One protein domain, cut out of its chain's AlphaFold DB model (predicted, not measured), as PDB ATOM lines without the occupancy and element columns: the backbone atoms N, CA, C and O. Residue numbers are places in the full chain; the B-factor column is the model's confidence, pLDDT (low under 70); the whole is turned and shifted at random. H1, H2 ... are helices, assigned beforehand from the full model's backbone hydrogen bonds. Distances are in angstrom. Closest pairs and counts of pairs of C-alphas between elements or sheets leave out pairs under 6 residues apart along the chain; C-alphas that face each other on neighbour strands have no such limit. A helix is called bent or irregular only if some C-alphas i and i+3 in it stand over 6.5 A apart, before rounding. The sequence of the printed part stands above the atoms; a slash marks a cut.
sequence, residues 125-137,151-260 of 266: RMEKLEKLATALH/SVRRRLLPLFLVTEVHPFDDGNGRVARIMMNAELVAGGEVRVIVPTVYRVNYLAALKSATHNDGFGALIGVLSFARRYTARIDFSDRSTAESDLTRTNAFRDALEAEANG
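Overview. This is residues 125 to 137 and 151 to 260 of the 266 residues of an uncharacterized protein of Planomonospora venezuelensis (UniProt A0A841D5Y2). Two helical hairpins, H5 with H6 and H3 with H4, form the body and are set crosswise, with H3 about perpendicular to H5. The short H2 is at H4, H8 packs across the first residues of H5, and H1 and H7 lie far out at opposite ends, touching no helix. The printed part has 123 residues with eight named helices, H1 to H8 in chain order, and no named strand; its class is all helix. It is only just compact, close to loose, with a radius of gyration of the C-alphas of 16.3 A and spans of 52 by 36 by 27 A.

Along the chain. H5, residues 196 to 212, is the longest helix, 24.9 A, from C-alpha 196 at (90.289, 127.113, 106.790); it is irregular, with C-alphas 197 and 200 7.4 A apart. H6 is residues 215 to 229, 21.0 A; H4 is residues 172 to 186, 21.1 A; H3 is residues 157 to 165. H2 is residues 152 to 155, H7 237 to 246, and H8 253 to 258, ending at C-alpha 258 (89.880, 136.601, 95.989). H1, residues 125 to 137, measures 17.9 A.

Arrangement. H5 and H6 touch as a hairpin, opposite ways at a shallow tilt of 22 degrees; their closest C-alphas, of Ala 205 and Leu 218, are 4.7 A apart. With residues 196 to 200 alone, H5 touches H8, about perpendicular at 89 degrees; closest are the C-alphas of Val 197 and Ala 253, 4.1 A. H3 and H5 are close but not clearly touching, at 74 degrees; closest are the C-alphas of Glu 164 and Thr 210, 7.6 A. The hairpin of H3 and H4 has a shallow tilt of 17 degrees, opposite ways, and they touch closest at the C-alphas of Leu 159 and Ala 176, 4.4 A. H4 touches H2 with residues 180 to 184 alone; closest are the C-alphas of Arg 155 and Glu 183, 5.2 A. H1 and H3 are only just apart, at 8.2 A. Every O i to N i+4 pair is within hydrogen-bond range in H1, H3, H4, H6, H7 and H8, and 11 of 13 in H5; H2 is too short for one.

Size, cuts and confidence. The C-alphas farthest apart, of His 137 and Ser 238, are 53.4 A apart. Residues 138 to 150 are not printed, and C-alphas 137 and 151 are 29.8 A apart across this cut. Of the links printed whole, none is long. No printed residue has a pLDDT under 70.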
ATOM      1  N   ARG A 125      71.934 104.139 104.175       81.69
ATOM      2  CA  ARG A 125      73.026 103.159 104.332       81.69
ATOM      3  C   ARG A 125      72.651 101.805 103.783       81.69
ATOM      4  O   ARG A 125      73.488 101.219 103.109       81.69
ATOM      5  N   MET A 126      71.430 101.342 104.047       85.19
ATOM      6  CA  MET A 126      70.951 100.064 103.521       85.19
ATOM      7  C   MET A 126      71.063 100.035 101.998       85.19
ATOM      8  O   MET A 126      71.715  99.148 101.465       85.19
ATOM      9  N   GLU A 127      70.595 101.083 101.315       85.75
ATOM     10  CA  GLU A 127      70.714 101.189  99.857       85.75
ATOM     11  C   GLU A 127      72.178 101.141  99.374       85.75
ATOM     12  O   GLU A 127      72.510 100.458  98.405       85.75
ATOM     13  N   LYS A 128      73.088 101.860 100.047       81.75
ATOM     14  CA  LYS A 128      74.517 101.860  99.686       81.75
ATOM     15  C   LYS A 128      75.179 100.507  99.934       81.75
ATOM     16  O   LYS A 128      76.002 100.086  99.126       81.75
ATOM     17  N   LEU A 129      74.849  99.852 101.045       81.56
ATOM     18  CA  LEU A 129      75.381  98.541 101.401       81.56
ATOM     19  C   LEU A 129      74.857  97.457 100.463       81.56
ATOM     20  O   LEU A 129      75.641  96.617 100.045       81.56
ATOM     21  N   GLU A 130      73.584  97.512 100.076       86.69
ATOM     22  CA  GLU A 130      73.006  96.629  99.060       86.69
ATOM     23  C   GLU A 130      73.725  96.803  97.721       86.69
ATOM     24  O   GLU A 130      74.208  95.826  97.157       86.69
ATOM     25  N   LYS A 131      73.906  98.049  97.261       84.81
ATOM     26  CA  LYS A 131      74.673  98.346  96.040       84.81
ATOM     27  C   LYS A 131      76.104  97.820  96.107       84.81
ATOM     28  O   LYS A 131      76.585  97.235  95.140       84.81
ATOM     29  N   LEU A 132      76.786  98.023  97.234       79.56
ATOM     30  CA  LEU A 132      78.140  97.513  97.441       79.56
ATOM     31  C   LEU A 132      78.164  95.981  97.441       79.56
ATOM     32  O   LEU A 132      79.040  95.396  96.815       79.56
ATOM     33  N   ALA A 133      77.215  95.333  98.115       77.81
ATOM     34  CA  ALA A 133      77.118  93.880  98.168       77.81
ATOM     35  C   ALA A 133      76.886  93.285  96.774       77.81
ATOM     36  O   ALA A 133      77.577  92.340  96.407       77.81
ATOM     37  N   THR A 134      75.988  93.876  95.977       86.69
ATOM     38  CA  THR A 134      75.790  93.501  94.570       86.69
ATOM     39  C   THR A 134      77.078  93.682  93.769       86.69
ATOM     40  O   THR A 134      77.519  92.747  93.114       86.69
ATOM     41  N   ALA A 135      77.747  94.833  93.885       80.94
ATOM     42  CA  ALA A 135      78.989  95.086  93.157       80.94
ATOM     43  C   ALA A 135      80.116  94.104  93.529       80.94
ATOM     44  O   ALA A 135      80.823  93.628  92.649       80.94
ATOM     45  N   LEU A 136      80.272  93.775  94.816       76.25
ATOM     46  CA  LEU A 136      81.262  92.799  95.286       76.25
ATOM     47  C   LEU A 136      80.921  91.367  94.866       76.25
ATOM     48  O   LEU A 136      81.828  90.556  94.686       76.25
ATOM     49  N   HIS A 137      79.632  91.048  94.737       82.00
ATOM     50  CA  HIS A 137      79.183  89.763  94.215       82.00
ATOM     51  C   HIS A 137      79.492  89.631  92.718       82.00
ATOM     52  O   HIS A 137      80.016  88.604  92.294       82.00
ATOM     53  N   SER A 151     104.338 102.942 102.270       70.81
ATOM     54  CA  SER A 151     104.192 104.199 101.525       70.81
ATOM     55  C   SER A 151     103.148 105.094 102.214       70.81
ATOM     56  O   SER A 151     101.990 104.707 102.370       70.81
ATOM     57  N   VAL A 152     103.530 106.322 102.592       74.25
ATOM     58  CA  VAL A 152     102.627 107.355 103.157       74.25
ATOM     59  C   VAL A 152     101.323 107.484 102.356       74.25
ATOM     60  O   VAL A 152     100.265 107.761 102.911       74.25
ATOM     61  N   ARG A 153     101.371 107.211 101.047       78.31
ATOM     62  CA  ARG A 153     100.213 107.218 100.143       78.31
ATOM     63  C   ARG A 153      99.132 106.203 100.523       78.31
ATOM     64  O   ARG A 153      97.957 106.517 100.383       78.31
ATOM     65  N   ARG A 154      99.486 105.019 101.030       78.69
ATOM     66  CA  ARG A 154      98.495 104.011 101.449       78.69
ATOM     67  C   ARG A 154      97.715 104.470 102.681       78.69
ATOM     68  O   ARG A 154      96.516 104.236 102.768       78.69
ATOM     69  N   ARG A 155      98.369 105.212 103.576       84.81
ATOM     70  CA  ARG A 155      97.765 105.784 104.794       84.81
ATOM     71  C   ARG A 155      96.788 106.929 104.500       84.81
ATOM     72  O   ARG A 155      95.979 107.286 105.348       84.81
ATOM     73  N   LEU A 156      96.823 107.475 103.282       88.00
ATOM     74  CA  LEU A 156      95.854 108.449 102.772       88.00
ATOM     75  C   LEU A 156      94.562 107.793 102.253       88.00
ATOM     76  O   LEU A 156      93.560 108.487 102.101       88.00
ATOM     77  N   LEU A 157      94.550 106.480 102.001       86.75
ATOM     78  CA  LEU A 157      93.409 105.787 101.399       86.75
ATOM     79  C   LEU A 157      92.093 105.923 102.194       86.75
ATOM     80  O   LEU A 157      91.069 106.175 101.555       86.75
ATOM     81  N   PRO A 158      92.066 105.837 103.543       89.25
ATOM     82  CA  PRO A 158      90.818 105.998 104.292       89.25
ATOM     83  C   PRO A 158      90.156 107.360 104.080       89.25
ATOM     84  O   PRO A 158      88.931 107.440 104.090       89.25
ATOM     85  N   LEU A 159      90.948 108.420 103.853       92.44
ATOM     86  CA  LEU A 159      90.407 109.735 103.510       92.44
ATOM     87  C   LEU A 159      89.529 109.623 102.265       92.44
ATOM     88  O   LEU A 159      88.364 110.002 102.307       92.44
ATOM     89  N   PHE A 160      90.109 109.090 101.186       89.12
ATOM     90  CA  PHE A 160      89.458 108.999  99.886       89.12
ATOM     91  C   PHE A 160      88.236 108.079  99.942       89.12
ATOM     92  O   PHE A 160      87.149 108.483  99.544       89.12
ATOM     93  N   LEU A 161      88.372 106.887 100.532       86.88
ATOM     94  CA  LEU A 161      87.270 105.927 100.641       86.88
ATOM     95  C   LEU A 161      86.054 106.513 101.367       86.88
ATOM     96  O   LEU A 161      84.931 106.411 100.879       86.88
ATOM     97  N   VAL A 162      86.260 107.164 102.515       88.00
ATOM     98  CA  VAL A 162      85.152 107.750 103.281       88.00
ATOM     99  C   VAL A 162      84.538 108.941 102.543       88.00
ATOM    100  O   VAL A 162      83.320 109.115 102.594       88.00
ATOM    101  N   THR A 163      85.338 109.754 101.841       89.12
ATOM    102  CA  THR A 163      84.800 110.874 101.052       89.12
ATOM    103  C   THR A 163      84.001 110.416  99.836       89.12
ATOM    104  O   THR A 163      82.986 111.041  99.544       89.12
ATOM    105  N   GLU A 164      84.405 109.326  99.179       85.12
ATOM    106  CA  GLU A 164      83.713 108.773  98.007       85.12
ATOM    107  C   GLU A 164      82.431 108.032  98.391       85.12
ATOM    108  O   GLU A 164      81.354 108.300  97.861       85.12
ATOM    109  N   VAL A 165      82.507 107.132  99.376       83.56
ATOM    110  CA  VAL A 165      81.335 106.369  99.834       83.56
ATOM    111  C   VAL A 165      80.306 107.294 100.492       83.56
ATOM    112  O   VAL A 165      79.094 107.056 100.410       83.56
ATOM    113  N   HIS A 166      80.771 108.355 101.157       83.75
ATOM    114  CA  HIS A 166      79.961 109.303 101.920       83.75
ATOM    115  C   HIS A 166      78.990 108.586 102.891       83.75
ATOM    116  O   HIS A 166      77.759 108.687 102.742       83.75
ATOM    117  N   PRO A 167      79.523 107.786 103.842       79.06
ATOM    118  CA  PRO A 167      78.781 106.859 104.695       79.06
ATOM    119  C   PRO A 167      77.951 107.513 105.816       79.06
ATOM    120  O   PRO A 167      77.320 106.785 106.565       79.06
ATOM    121  N   PHE A 168      77.855 108.840 105.902       79.69
ATOM    122  CA  PHE A 168      76.998 109.553 106.863       79.69
ATOM    123  C   PHE A 168      76.235 110.709 106.199       79.69
ATOM    124  O   PHE A 168      76.571 111.110 105.079       79.69
ATOM    125  N   ASP A 169      75.171 111.200 106.835       72.56
ATOM    126  CA  ASP A 169      74.387 112.337 106.316       72.56
ATOM    127  C   ASP A 169      75.140 113.659 106.517       72.56
ATOM    128  O   ASP A 169      75.122 114.531 105.653       72.56
ATOM    129  N   ASP A 170      75.879 113.762 107.622       79.25
ATOM    130  CA  ASP A 170      76.825 114.835 107.914       79.25
ATOM    131  C   ASP A 170      78.101 114.246 108.546       79.25
ATOM    132  O   ASP A 170      78.116 113.133 109.065       79.25
ATOM    133  N   GLY A 171      79.205 114.987 108.487       84.12
ATOM    134  CA  GLY A 171      80.436 114.651 109.196       84.12
ATOM    135  C   GLY A 171      81.429 113.786 108.424       84.12
ATOM    136  O   GLY A 171      82.537 113.595 108.917       84.12
ATOM    137  N   ASN A 172      81.125 113.361 107.194       88.19
ATOM    138  CA  ASN A 172      82.017 112.525 106.374       88.19
ATOM    139  C   ASN A 172      83.430 113.095 106.263       88.19
ATOM    140  O   ASN A 172      84.398 112.397 106.528       88.19
ATOM    141  N   GLY A 173      83.564 114.392 105.968       90.88
ATOM    142  CA  GLY A 173      84.880 115.027 105.888       90.88
ATOM    143  C   GLY A 173      85.643 115.038 107.221       90.88
ATOM    144  O   GLY A 173      86.870 114.986 107.213       90.88
ATOM    145  N   ARG A 174      84.943 115.103 108.366       92.38
ATOM    146  CA  ARG A 174      85.561 115.019 109.704       92.38
ATOM    147  C   ARG A 174      86.046 113.596 109.971       92.38
ATOM    148  O   ARG A 174      87.218 113.420 110.291       92.38
ATOM    149  N   VAL A 175      85.180 112.604 109.760       91.56
ATOM    150  CA  VAL A 175      85.500 111.180 109.945       91.56
ATOM    151  C   VAL A 175      86.638 110.747 109.021       91.56
ATOM    152  O   VAL A 175      87.613 110.173 109.490       91.56
ATOM    153  N   ALA A 176      86.585 111.117 107.741       93.44
ATOM    154  CA  ALA A 176      87.611 110.792 106.754       93.44
ATOM    155  C   ALA A 176      89.008 111.281 107.179       93.44
ATOM    156  O   ALA A 176      89.985 110.536 107.106       93.44
ATOM    157  N   ARG A 177      89.106 112.519 107.690       94.88
ATOM    158  CA  ARG A 177      90.372 113.066 108.204       94.88
ATOM    159  C   ARG A 177      90.835 112.377 109.484       94.88
ATOM    160  O   ARG A 177      92.033 112.170 109.633       94.88
ATOM    161  N   ILE A 178      89.919 112.033 110.392       94.38
ATOM    162  CA  ILE A 178      90.252 111.294 111.620       94.38
ATOM    163  C   ILE A 178      90.811 109.913 111.267       94.38
ATOM    164  O   ILE A 178      91.879 109.565 111.757       94.38
ATOM    165  N   MET A 179      90.147 109.169 110.377       92.44
ATOM    166  CA  MET A 179      90.587 107.834 109.954       92.44
ATOM    167  C   MET A 179      91.946 107.882 109.248       92.44
ATOM    168  O   MET A 179      92.844 107.126 109.596       92.44
ATOM    169  N   MET A 180      92.146 108.830 108.327       94.44
ATOM    170  CA  MET A 180      93.459 109.052 107.712       94.44
ATOM    171  C   MET A 180      94.535 109.397 108.750       94.44
ATOM    172  O   MET A 180      95.637 108.859 108.705       94.44
ATOM    173  N   ASN A 181      94.242 110.300 109.688       95.69
ATOM    174  CA  ASN A 181      95.212 110.689 110.709       95.69
ATOM    175  C   ASN A 181      95.527 109.549 111.683       95.69
ATOM    176  O   ASN A 181      96.648 109.503 112.180       95.69
ATOM    177  N   ALA A 182      94.588 108.634 111.936       91.62
ATOM    178  CA  ALA A 182      94.848 107.427 112.713       91.62
ATOM    179  C   ALA A 182      95.878 106.528 112.007       91.62
ATOM    180  O   ALA A 182      96.870 106.154 112.630       91.62
ATOM    181  N   GLU A 183      95.714 106.281 110.702       89.12
ATOM    182  CA  GLU A 183      96.683 105.513 109.902       89.12
ATOM    183  C   GLU A 183      98.055 106.194 109.814       89.12
ATOM    184  O   GLU A 183      99.092 105.536 109.907       89.12
ATOM    185  N   LEU A 184      98.084 107.524 109.658       89.94
ATOM    186  CA  LEU A 184      99.331 108.293 109.669       89.94
ATOM    187  C   LEU A 184     100.057 108.140 111.012       89.94
ATOM    188  O   LEU A 184     101.227 107.767 111.028       89.94
ATOM    189  N   VAL A 185      99.361 108.345 112.134       91.25
ATOM    190  CA  VAL A 185      99.952 108.213 113.475       91.25
ATOM    191  C   VAL A 185     100.437 106.787 113.739       91.25
ATOM    192  O   VAL A 185     101.538 106.622 114.258       91.25
ATOM    193  N   ALA A 186      99.666 105.767 113.352       87.38
ATOM    194  CA  ALA A 186     100.073 104.367 113.484       87.38
ATOM    195  C   ALA A 186     101.354 104.051 112.688       87.38
ATOM    196  O   ALA A 186     102.142 103.201 113.093       87.38
ATOM    197  N   GLY A 187     101.591 104.769 111.586       85.19
ATOM    198  CA  GLY A 187     102.821 104.700 110.798       85.19
ATOM    199  C   GLY A 187     103.969 105.590 111.277       85.19
ATOM    200  O   GLY A 187     104.960 105.695 110.561       85.19
ATOM    201  N   GLY A 188     103.843 106.277 112.418       87.88
ATOM    202  CA  GLY A 188     104.842 107.247 112.883       87.88
ATOM    203  C   GLY A 188     104.895 108.537 112.054       87.88
ATOM    204  O   GLY A 188     105.857 109.298 112.142       87.88
ATOM    205  N   GLU A 189     103.872 108.797 111.240       90.56
ATOM    206  CA  GLU A 189     103.797 109.958 110.364       90.56
ATOM    207  C   GLU A 189     103.117 111.151 111.046       90.56
ATOM    208  O   GLU A 189     102.217 111.017 111.878       90.56
ATOM    209  N   VAL A 190     103.503 112.360 110.626       92.06
ATOM    210  CA  VAL A 190     102.834 113.590 111.066       92.06
ATOM    211  C   VAL A 190     101.389 113.623 110.557       92.06
ATOM    212  O   VAL A 190     101.117 113.322 109.392       92.06
ATOM    213  N   ARG A 191     100.468 114.035 111.436       94.75
ATOM    214  CA  ARG A 191      99.052 114.256 111.119       94.75
ATOM    215  C   ARG A 191      98.890 115.331 110.044       94.75
ATOM    216  O   ARG A 191      99.682 116.261 109.939       94.75
ATOM    217  N   VAL A 192      97.806 115.249 109.289       94.69
ATOM    218  CA  VAL A 192      97.370 116.306 108.377       94.69
ATOM    219  C   VAL A 192      96.292 117.143 109.054       94.69
ATOM    220  O   VAL A 192      95.244 116.629 109.459       94.69
ATOM    221  N   ILE A 193      96.519 118.452 109.110       93.25
ATOM    222  CA  ILE A 193      95.489 119.454 109.382       93.25
ATOM    223  C   ILE A 193      95.210 120.191 108.073       93.25
ATOM    224  O   ILE A 193      96.138 120.540 107.349       93.25
ATOM    225  N   VAL A 194      93.933 120.427 107.765       94.50
ATOM    226  CA  VAL A 194      93.508 121.260 106.630       94.50
ATOM    227  C   VAL A 194      92.990 122.584 107.197       94.50
ATOM    228  O   VAL A 194      91.861 122.605 107.694       94.50
ATOM    229  N   PRO A 195      93.792 123.666 107.178       95.38
ATOM    230  CA  PRO A 195      93.360 124.974 107.662       95.38
ATOM    231  C   PRO A 195      92.206 125.548 106.842       95.38
ATOM    232  O   PRO A 195      92.046 125.202 105.668       95.38
ATOM    233  N   THR A 196      91.441 126.467 107.437       95.25
ATOM    234  CA  THR A 196      90.289 127.113 106.790       95.25
ATOM    235  C   THR A 196      90.691 127.731 105.456       95.25
ATOM    236  O   THR A 196      90.081 127.410 104.439       95.25
ATOM    237  N   VAL A 197      91.796 128.481 105.427       95.94
ATOM    238  CA  VAL A 197      92.313 129.140 104.215       95.94
ATOM    239  C   VAL A 197      92.661 128.162 103.085       95.94
ATOM    240  O   VAL A 197      92.639 128.519 101.913       95.94
ATOM    241  N   TYR A 198      92.962 126.903 103.419       96.31
ATOM    242  CA  TYR A 198      93.398 125.878 102.465       96.31
ATOM    243  C   TYR A 198      92.248 124.988 101.965       96.31
ATOM    244  O   TYR A 198      92.447 124.061 101.173       96.31
ATOM    245  N   ARG A 199      91.018 125.266 102.415       94.44
ATOM    246  CA  ARG A 199      89.827 124.468 102.111       94.44
ATOM    247  C   ARG A 199      89.530 124.393 100.613       94.44
ATOM    248  O   ARG A 199      89.175 123.313 100.146       94.44
ATOM    249  N   VAL A 200      89.675 125.489  99.863       94.00
ATOM    250  CA  VAL A 200      89.389 125.499  98.414       94.00
ATOM    251  C   VAL A 200      90.333 124.559  97.667       94.00
ATOM    252  O   VAL A 200      89.866 123.702  96.917       94.00
ATOM    253  N   ASN A 201      91.643 124.636  97.932       94.88
ATOM    254  CA  ASN A 201      92.638 123.746  97.323       94.88
ATOM    255  C   ASN A 201      92.345 122.273  97.633       94.88
ATOM    256  O   ASN A 201      92.399 121.423  96.745       94.88
ATOM    257  N   TYR A 202      91.993 121.983  98.885       95.19
ATOM    258  CA  TYR A 202      91.618 120.645  99.327       95.19
ATOM    259  C   TYR A 202      90.384 120.095  98.607       95.19
ATOM    260  O   TYR A 202      90.427 118.983  98.077       95.19
ATOM    261  N   LEU A 203      89.300 120.870  98.539       94.06
ATOM    262  CA  LEU A 203      88.071 120.442  97.869       94.06
ATOM    263  C   LEU A 203      88.258 120.297  96.355       94.06
ATOM    264  O   LEU A 203      87.741 119.347  95.769       94.06
ATOM    265  N   ALA A 204      89.026 121.191  95.727       94.31
ATOM    266  CA  ALA A 204      89.355 121.096  94.309       94.31
ATOM    267  C   ALA A 204      90.150 119.818  93.996       94.31
ATOM    268  O   ALA A 204      89.850 119.128  93.024       94.31
ATOM    269  N   ALA A 205      91.121 119.466  94.844       94.88
ATOM    270  CA  ALA A 205      91.929 118.267  94.661       94.88
ATOM    271  C   ALA A 205      91.131 116.970  94.873       94.88
ATOM    272  O   ALA A 205      91.296 116.035  94.092       94.88
ATOM    273  N   LEU A 206      90.226 116.929  95.860       93.31
ATOM    274  CA  LEU A 206      89.270 115.825  96.004       93.31
ATOM    275  C   LEU A 206      88.399 115.687  94.754       93.31
ATOM    276  O   LEU A 206      88.360 114.624  94.149       93.31
ATOM    277  N   LYS A 207      87.780 116.786  94.306       92.56
ATOM    278  CA  LYS A 207      86.920 116.791  93.114       92.56
ATOM    279  C   LYS A 207      87.662 116.325  91.859       92.56
ATOM    280  O   LYS A 207      87.063 115.669  91.010       92.56
ATOM    281  N   SER A 208      88.941 116.685  91.730       92.81
ATOM    282  CA  SER A 208      89.795 116.246  90.626       92.81
ATOM    283  C   SER A 208      90.130 114.759  90.703       92.81
ATOM    284  O   SER A 208      90.214 114.125  89.654       92.81
ATOM    285  N   ALA A 209      90.338 114.211  91.905       91.38
ATOM    286  CA  ALA A 209      90.557 112.781  92.099       91.38
ATOM    287  C   ALA A 209      89.311 111.975  91.702       91.38
ATOM    288  O   ALA A 209      89.445 111.010  90.964       91.38
ATOM    289  N   THR A 210      88.117 112.423  92.105       88.94
ATOM    290  CA  THR A 210      86.843 111.753  91.795       88.94
ATOM    291  C   THR A 210      86.502 111.757  90.303       88.94
ATOM    292  O   THR A 210      86.114 110.736  89.755       88.94
ATOM    293  N   HIS A 211      86.585 112.915  89.637       88.56
ATOM    294  CA  HIS A 211      86.033 113.049  88.281       88.56
ATOM    295  C   HIS A 211      87.019 112.707  87.165       88.56
ATOM    296  O   HIS A 211      86.588 112.352  86.074       88.56
ATOM    297  N   ASN A 212      88.321 112.871  87.414       90.50
ATOM    298  CA  ASN A 212      89.338 112.875  86.360       90.50
ATOM    299  C   ASN A 212      90.568 112.022  86.723       90.50
ATOM    300  O   ASN A 212      91.649 112.285  86.197       90.50
ATOM    301  N   ASP A 213      90.457 111.103  87.691       87.19
ATOM    302  CA  ASP A 213      91.579 110.310  88.226       87.19
ATOM    303  C   ASP A 213      92.798 111.162  88.645       87.19
ATOM    304  O   ASP A 213      93.955 110.732  88.639       87.19
ATOM    305  N   GLY A 214      92.552 112.416  89.039       88.94
ATOM    306  CA  GLY A 214      93.561 113.429  89.351       88.94
ATOM    307  C   GLY A 214      94.256 113.240  90.704       88.94
ATOM    308  O   GLY A 214      94.504 114.217  91.415       88.94
ATOM    309  N   PHE A 215      94.583 112.005  91.086       89.12
ATOM    310  CA  PHE A 215      95.130 111.650  92.402       89.12
ATOM    311  C   PHE A 215      96.449 112.358  92.736       89.12
ATOM    312  O   PHE A 215      96.740 112.606  93.909       89.12
ATOM    313  N   GLY A 216      97.238 112.739  91.728       90.44
ATOM    314  CA  GLY A 216      98.469 113.508  91.923       90.44
ATOM    315  C   GLY A 216      98.232 114.851  92.623       90.44
ATOM    316  O   GLY A 216      98.987 115.209  93.528       90.44
ATOM    317  N   ALA A 217      97.150 115.555  92.272       91.75
ATOM    318  CA  ALA A 217      96.778 116.816  92.911       91.75
ATOM    319  C   ALA A 217      96.392 116.603  94.382       91.75
ATOM    320  O   ALA A 217      96.848 117.342  95.256       91.75
ATOM    321  N   LEU A 218      95.616 115.552  94.668       93.12
ATOM    322  CA  LEU A 218      95.217 115.190  96.030       93.12
ATOM    323  C   LEU A 218      96.430 114.848  96.902       93.12
ATOM    324  O   LEU A 218      96.579 115.395  97.995       93.12
ATOM    325  N   ILE A 219      97.338 114.012  96.397       92.12
ATOM    326  CA  ILE A 219      98.582 113.660  97.093       92.12
ATOM    327  C   ILE A 219      99.430 114.912  97.346       92.12
ATOM    328  O   ILE A 219      99.944 115.083  98.451       92.12
ATOM    329  N   GLY A 220      99.563 115.800  96.356       92.69
ATOM    330  CA  GLY A 220     100.320 117.047  96.492       92.69
ATOM    331  C   GLY A 220      99.754 117.961  97.579       92.69
ATOM    332  O   GLY A 220     100.493 118.422  98.452       92.69
ATOM    333  N   VAL A 221      98.435 118.158  97.582       94.88
ATOM    334  CA  VAL A 221      97.740 118.984  98.576       94.88
ATOM    335  C   VAL A 221      97.895 118.422  99.989       94.88
ATOM    336  O   VAL A 221      98.223 119.177 100.906       94.88
ATOM    337  N   LEU A 222      97.709 117.112 100.168       94.44
ATOM    338  CA  LEU A 222      97.852 116.451 101.469       94.44
ATOM    339  C   LEU A 222      99.308 116.430 101.942       94.44
ATOM    340  O   LEU A 222      99.573 116.623 103.127       94.44
ATOM    341  N   SER A 223     100.264 116.262 101.025       92.75
ATOM    342  CA  SER A 223     101.695 116.341 101.329       92.75
ATOM    343  C   SER A 223     102.093 117.735 101.817       92.75
ATOM    344  O   SER A 223     102.791 117.860 102.826       92.75
ATOM    345  N   PHE A 224     101.609 118.792 101.156       94.75
ATOM    346  CA  PHE A 224     101.820 120.166 101.609       94.75
ATOM    347  C   PHE A 224     101.196 120.408 102.985       94.75
ATOM    348  O   PHE A 224     101.882 120.896 103.879       94.75
ATOM    349  N   ALA A 225      99.939 120.000 103.186       95.38
ATOM    350  CA  ALA A 225      99.252 120.141 104.467       95.38
ATOM    351  C   ALA A 225      99.985 119.405 105.604       95.38
ATOM    352  O   ALA A 225     100.182 119.971 106.675       95.38
ATOM    353  N   ARG A 226     100.490 118.187 105.358       93.94
ATOM    354  CA  ARG A 226     101.320 117.445 106.322       93.94
ATOM    355  C   ARG A 226     102.609 118.193 106.666       93.94
ATOM    356  O   ARG A 226     102.958 118.305 107.836       93.94
ATOM    357  N   ARG A 227     103.328 118.709 105.660       93.94
ATOM    358  CA  ARG A 227     104.562 119.496 105.859       93.94
ATOM    359  C   ARG A 227     104.304 120.783 106.633       93.94
ATOM    360  O   ARG A 227     105.148 121.184 107.424       93.94
ATOM    361  N   TYR A 228     103.165 121.418 106.381       96.19
ATOM    362  CA  TYR A 228     102.708 122.572 107.135       96.19
ATOM    363  C   TYR A 228     102.471 122.198 108.601       96.19
ATOM    364  O   TYR A 228     103.092 122.789 109.475       96.19
ATOM    365  N   THR A 229     101.676 121.155 108.871       95.62
ATOM    366  CA  THR A 229     101.424 120.679 110.241       95.62
ATOM    367  C   THR A 229     102.715 120.291 110.964       95.62
ATOM    368  O   THR A 229     102.867 120.616 112.131       95.62
ATOM    369  N   ALA A 230     103.678 119.674 110.278       94.94
ATOM    370  CA  ALA A 230     104.971 119.302 110.859       94.94
ATOM    371  C   ALA A 230     105.833 120.489 111.325       94.94
ATOM    372  O   ALA A 230     106.810 120.273 112.035       94.94
ATOM    373  N   ARG A 231     105.523 121.712 110.881       95.88
ATOM    374  CA  ARG A 231     106.284 122.932 111.193       95.88
ATOM    375  C   ARG A 231     105.624 123.818 112.237       95.88
ATOM    376  O   ARG A 231     106.253 124.775 112.664       95.88
ATOM    377  N   ILE A 232     104.379 123.532 112.603       95.19
ATOM    378  CA  ILE A 232     103.703 124.253 113.677       95.19
ATOM    379  C   ILE A 232     104.263 123.752 115.004       95.19
ATOM    380  O   ILE A 232     104.320 122.540 115.233       95.19
ATOM    381  N   ASP A 233     104.648 124.676 115.877       93.94
ATOM    382  CA  ASP A 233     105.036 124.326 117.235       93.94
ATOM    383  C   ASP A 233     103.787 124.081 118.099       93.94
ATOM    384  O   ASP A 233     103.066 125.000 118.479       93.94
ATOM    385  N   PHE A 234     103.531 122.804 118.397       93.06
ATOM    386  CA  PHE A 234     102.433 122.357 119.260       93.06
ATOM    387  C   PHE A 234     102.855 122.130 120.722       93.06
ATOM    388  O   PHE A 234     102.137 121.445 121.453       93.06
ATOM    389  N   SER A 235     104.011 122.643 121.155       94.19
ATOM    390  CA  SER A 235     104.481 122.512 122.544       94.19
ATOM    391  C   SER A 235     103.560 123.201 123.553       94.19
ATOM    392  O   SER A 235     103.340 122.672 124.642       94.19
ATOM    393  N   ASP A 236     102.986 124.343 123.169       95.50
ATOM    394  CA  ASP A 236     102.001 125.090 123.943       95.50
ATOM    395  C   ASP A 236     100.895 125.653 123.042       95.50
ATOM    396  O   ASP A 236     101.096 125.939 121.857       95.50
ATOM    397  N   ARG A 237      99.706 125.840 123.624       94.31
ATOM    398  CA  ARG A 237      98.543 126.380 122.917       94.31
ATOM    399  C   ARG A 237      98.803 127.780 122.357       94.31
ATOM    400  O   ARG A 237      98.434 128.030 121.213       94.31
ATOM    401  N   SER A 238      99.404 128.673 123.143       95.94
ATOM    402  CA  SER A 238      99.649 130.063 122.742       95.94
ATOM    403  C   SER A 238     100.608 130.128 121.552       95.94
ATOM    404  O   SER A 238     100.356 130.834 120.572       95.94
ATOM    405  N   THR A 239     101.670 129.318 121.591       94.69
ATOM    406  CA  THR A 239     102.644 129.213 120.497       94.69
ATOM    407  C   THR A 239     101.992 128.694 119.218       94.69
ATOM    408  O   THR A 239     102.123 129.322 118.165       94.69
ATOM    409  N   ALA A 240     101.205 127.618 119.314       94.50
ATOM    410  CA  ALA A 240     100.493 127.065 118.167       94.50
ATOM    411  C   ALA A 240      99.501 128.074 117.566       94.50
ATOM    412  O   ALA A 240      99.449 128.246 116.350       94.50
ATOM    413  N   GLU A 241      98.717 128.769 118.396       95.31
ATOM    414  CA  GLU A 241      97.768 129.794 117.939       95.31
ATOM    415  C   GLU A 241      98.477 130.968 117.244       95.31
ATOM    416  O   GLU A 241      97.988 131.462 116.220       95.31
ATOM    417  N   SER A 242      99.646 131.376 117.743       95.31
ATOM    418  CA  SER A 242     100.491 132.398 117.117       95.31
ATOM    419  C   SER A 242     100.975 131.966 115.728       95.31
ATOM    420  O   SER A 242     100.789 132.698 114.748       95.31
ATOM    421  N   ASP A 243     101.506 130.746 115.602       95.31
ATOM    422  CA  ASP A 243     101.953 130.187 114.320       95.31
ATOM    423  C   ASP A 243     100.804 130.041 113.315       95.31
ATOM    424  O   ASP A 243     100.923 130.437 112.149       95.31
ATOM    425  N   LEU A 244      99.653 129.527 113.756       95.19
ATOM    426  CA  LEU A 244      98.451 129.401 112.928       95.19
ATOM    427  C   LEU A 244      97.971 130.776 112.433       95.19
ATOM    428  O   LEU A 244      97.618 130.935 111.261       95.19
ATOM    429  N   THR A 245      98.009 131.795 113.291       95.19
ATOM    430  CA  THR A 245      97.596 133.159 112.933       95.19
ATOM    431  C   THR A 245      98.552 133.783 111.918       95.19
ATOM    432  O   THR A 245      98.108 134.255 110.868       95.19
ATOM    433  N   ARG A 246      99.864 133.727 112.176       95.50
ATOM    434  CA  ARG A 246     100.904 134.275 111.287       95.50
ATOM    435  C   ARG A 246     100.913 133.614 109.909       95.50
ATOM    436  O   ARG A 246     101.292 134.243 108.925       95.50
ATOM    437  N   THR A 247     100.473 132.360 109.822       95.75
ATOM    438  CA  THR A 247     100.422 131.600 108.566       95.75
ATOM    439  C   THR A 247      99.105 131.719 107.800       95.75
ATOM    440  O   THR A 247      98.943 131.058 106.772       95.75
ATOM    441  N   ASN A 248      98.186 132.584 108.242       95.81
ATOM    442  CA  ASN A 248      96.845 132.779 107.675       95.81
ATOM    443  C   ASN A 248      95.891 131.585 107.848       95.81
ATOM    444  O   ASN A 248      94.861 131.540 107.178       95.81
ATOM    445  N   ALA A 249      96.175 130.633 108.743       95.19
ATOM    446  CA  ALA A 249      95.428 129.376 108.864       95.19
ATOM    447  C   ALA A 249      93.909 129.564 109.052       95.19
ATOM    448  O   ALA A 249      93.112 128.781 108.527       95.19
ATOM    449  N   PHE A 250      93.519 130.611 109.785       95.12
ATOM    450  CA  PHE A 250      92.132 130.906 110.151       95.12
ATOM    451  C   PHE A 250      91.373 131.785 109.149       95.12
ATOM    452  O   PHE A 250      90.185 132.021 109.352       95.12
ATOM    453  N   ARG A 251      92.020 132.279 108.083       93.38
ATOM    454  CA  ARG A 251      91.347 133.123 107.082       93.38
ATOM    455  C   ARG A 251      90.255 132.338 106.355       93.38
ATOM    456  O   ARG A 251      90.428 131.146 106.091       93.38
ATOM    457  N   ASP A 252      89.153 133.011 106.020       94.81
ATOM    458  CA  ASP A 252      88.136 132.426 105.146       94.81
ATOM    459  C   ASP A 252      88.751 132.086 103.784       94.81
ATOM    460  O   ASP A 252      89.568 132.833 103.245       94.81
ATOM    461  N   ALA A 253      88.384 130.930 103.239       91.19
ATOM    462  CA  ALA A 253      89.033 130.393 102.053       91.19
ATOM    463  C   ALA A 253      88.687 131.177 100.778       91.19
ATOM    464  O   ALA A 253      89.550 131.343  99.917       91.19
ATOM    465  N   LEU A 254      87.440 131.646 100.656       88.69
ATOM    466  CA  LEU A 254      86.961 132.361  99.473       88.69
ATOM    467  C   LEU A 254      87.470 133.801  99.482       88.69
ATOM    468  O   LEU A 254      87.973 134.285  98.468       88.69
ATOM    469  N   GLU A 255      87.403 134.461 100.640       90.94
ATOM    470  CA  GLU A 255      87.982 135.793 100.823       90.94
ATOM    471  C   GLU A 255      89.494 135.774 100.560       90.94
ATOM    472  O   GLU A 255      90.023 136.639  99.858       90.94
ATOM    473  N   ALA A 256      90.202 134.772 101.085       90.44
ATOM    474  CA  ALA A 256      91.635 134.644 100.871       90.44
ATOM    475  C   ALA A 256      91.978 134.415  99.395       90.44
ATOM    476  O   ALA A 256      92.896 135.051  98.879       90.44
ATOM    477  N   GLU A 257      91.230 133.561  98.693       89.62
ATOM    478  CA  GLU A 257      91.440 133.320  97.267       89.62
ATOM    479  C   GLU A 257      91.230 134.582  96.422       89.62
ATOM    480  O   GLU A 257      92.082 134.887  95.585       89.62
ATOM    481  N   ALA A 258      90.166 135.347  96.686       90.38
ATOM    482  CA  ALA A 258      89.880 136.601  95.989       90.38
ATOM    483  C   ALA A 258      90.985 137.657  96.181       90.38
ATOM    484  O   ALA A 258      91.271 138.429  95.269       90.38
ATOM    485  N   ASN A 259      91.636 137.656  97.348       93.06
ATOM    486  CA  ASN A 259      92.700 138.598  97.700       93.06
ATOM    487  C   ASN A 259      94.121 138.042  97.479       93.06
ATOM    488  O   ASN A 259      95.099 138.672  97.876       93.06
ATOM    489  N   GLY A 260      94.262 136.850  96.886       91.62
ATOM    490  CA  GLY A 260      95.565 136.213  96.658       91.62
ATOM    491  C   GLY A 260      96.301 135.778  97.935       91.62
ATOM    492  O   GLY A 260      97.493 135.475  97.886       91.62
TER     493      GLY A 260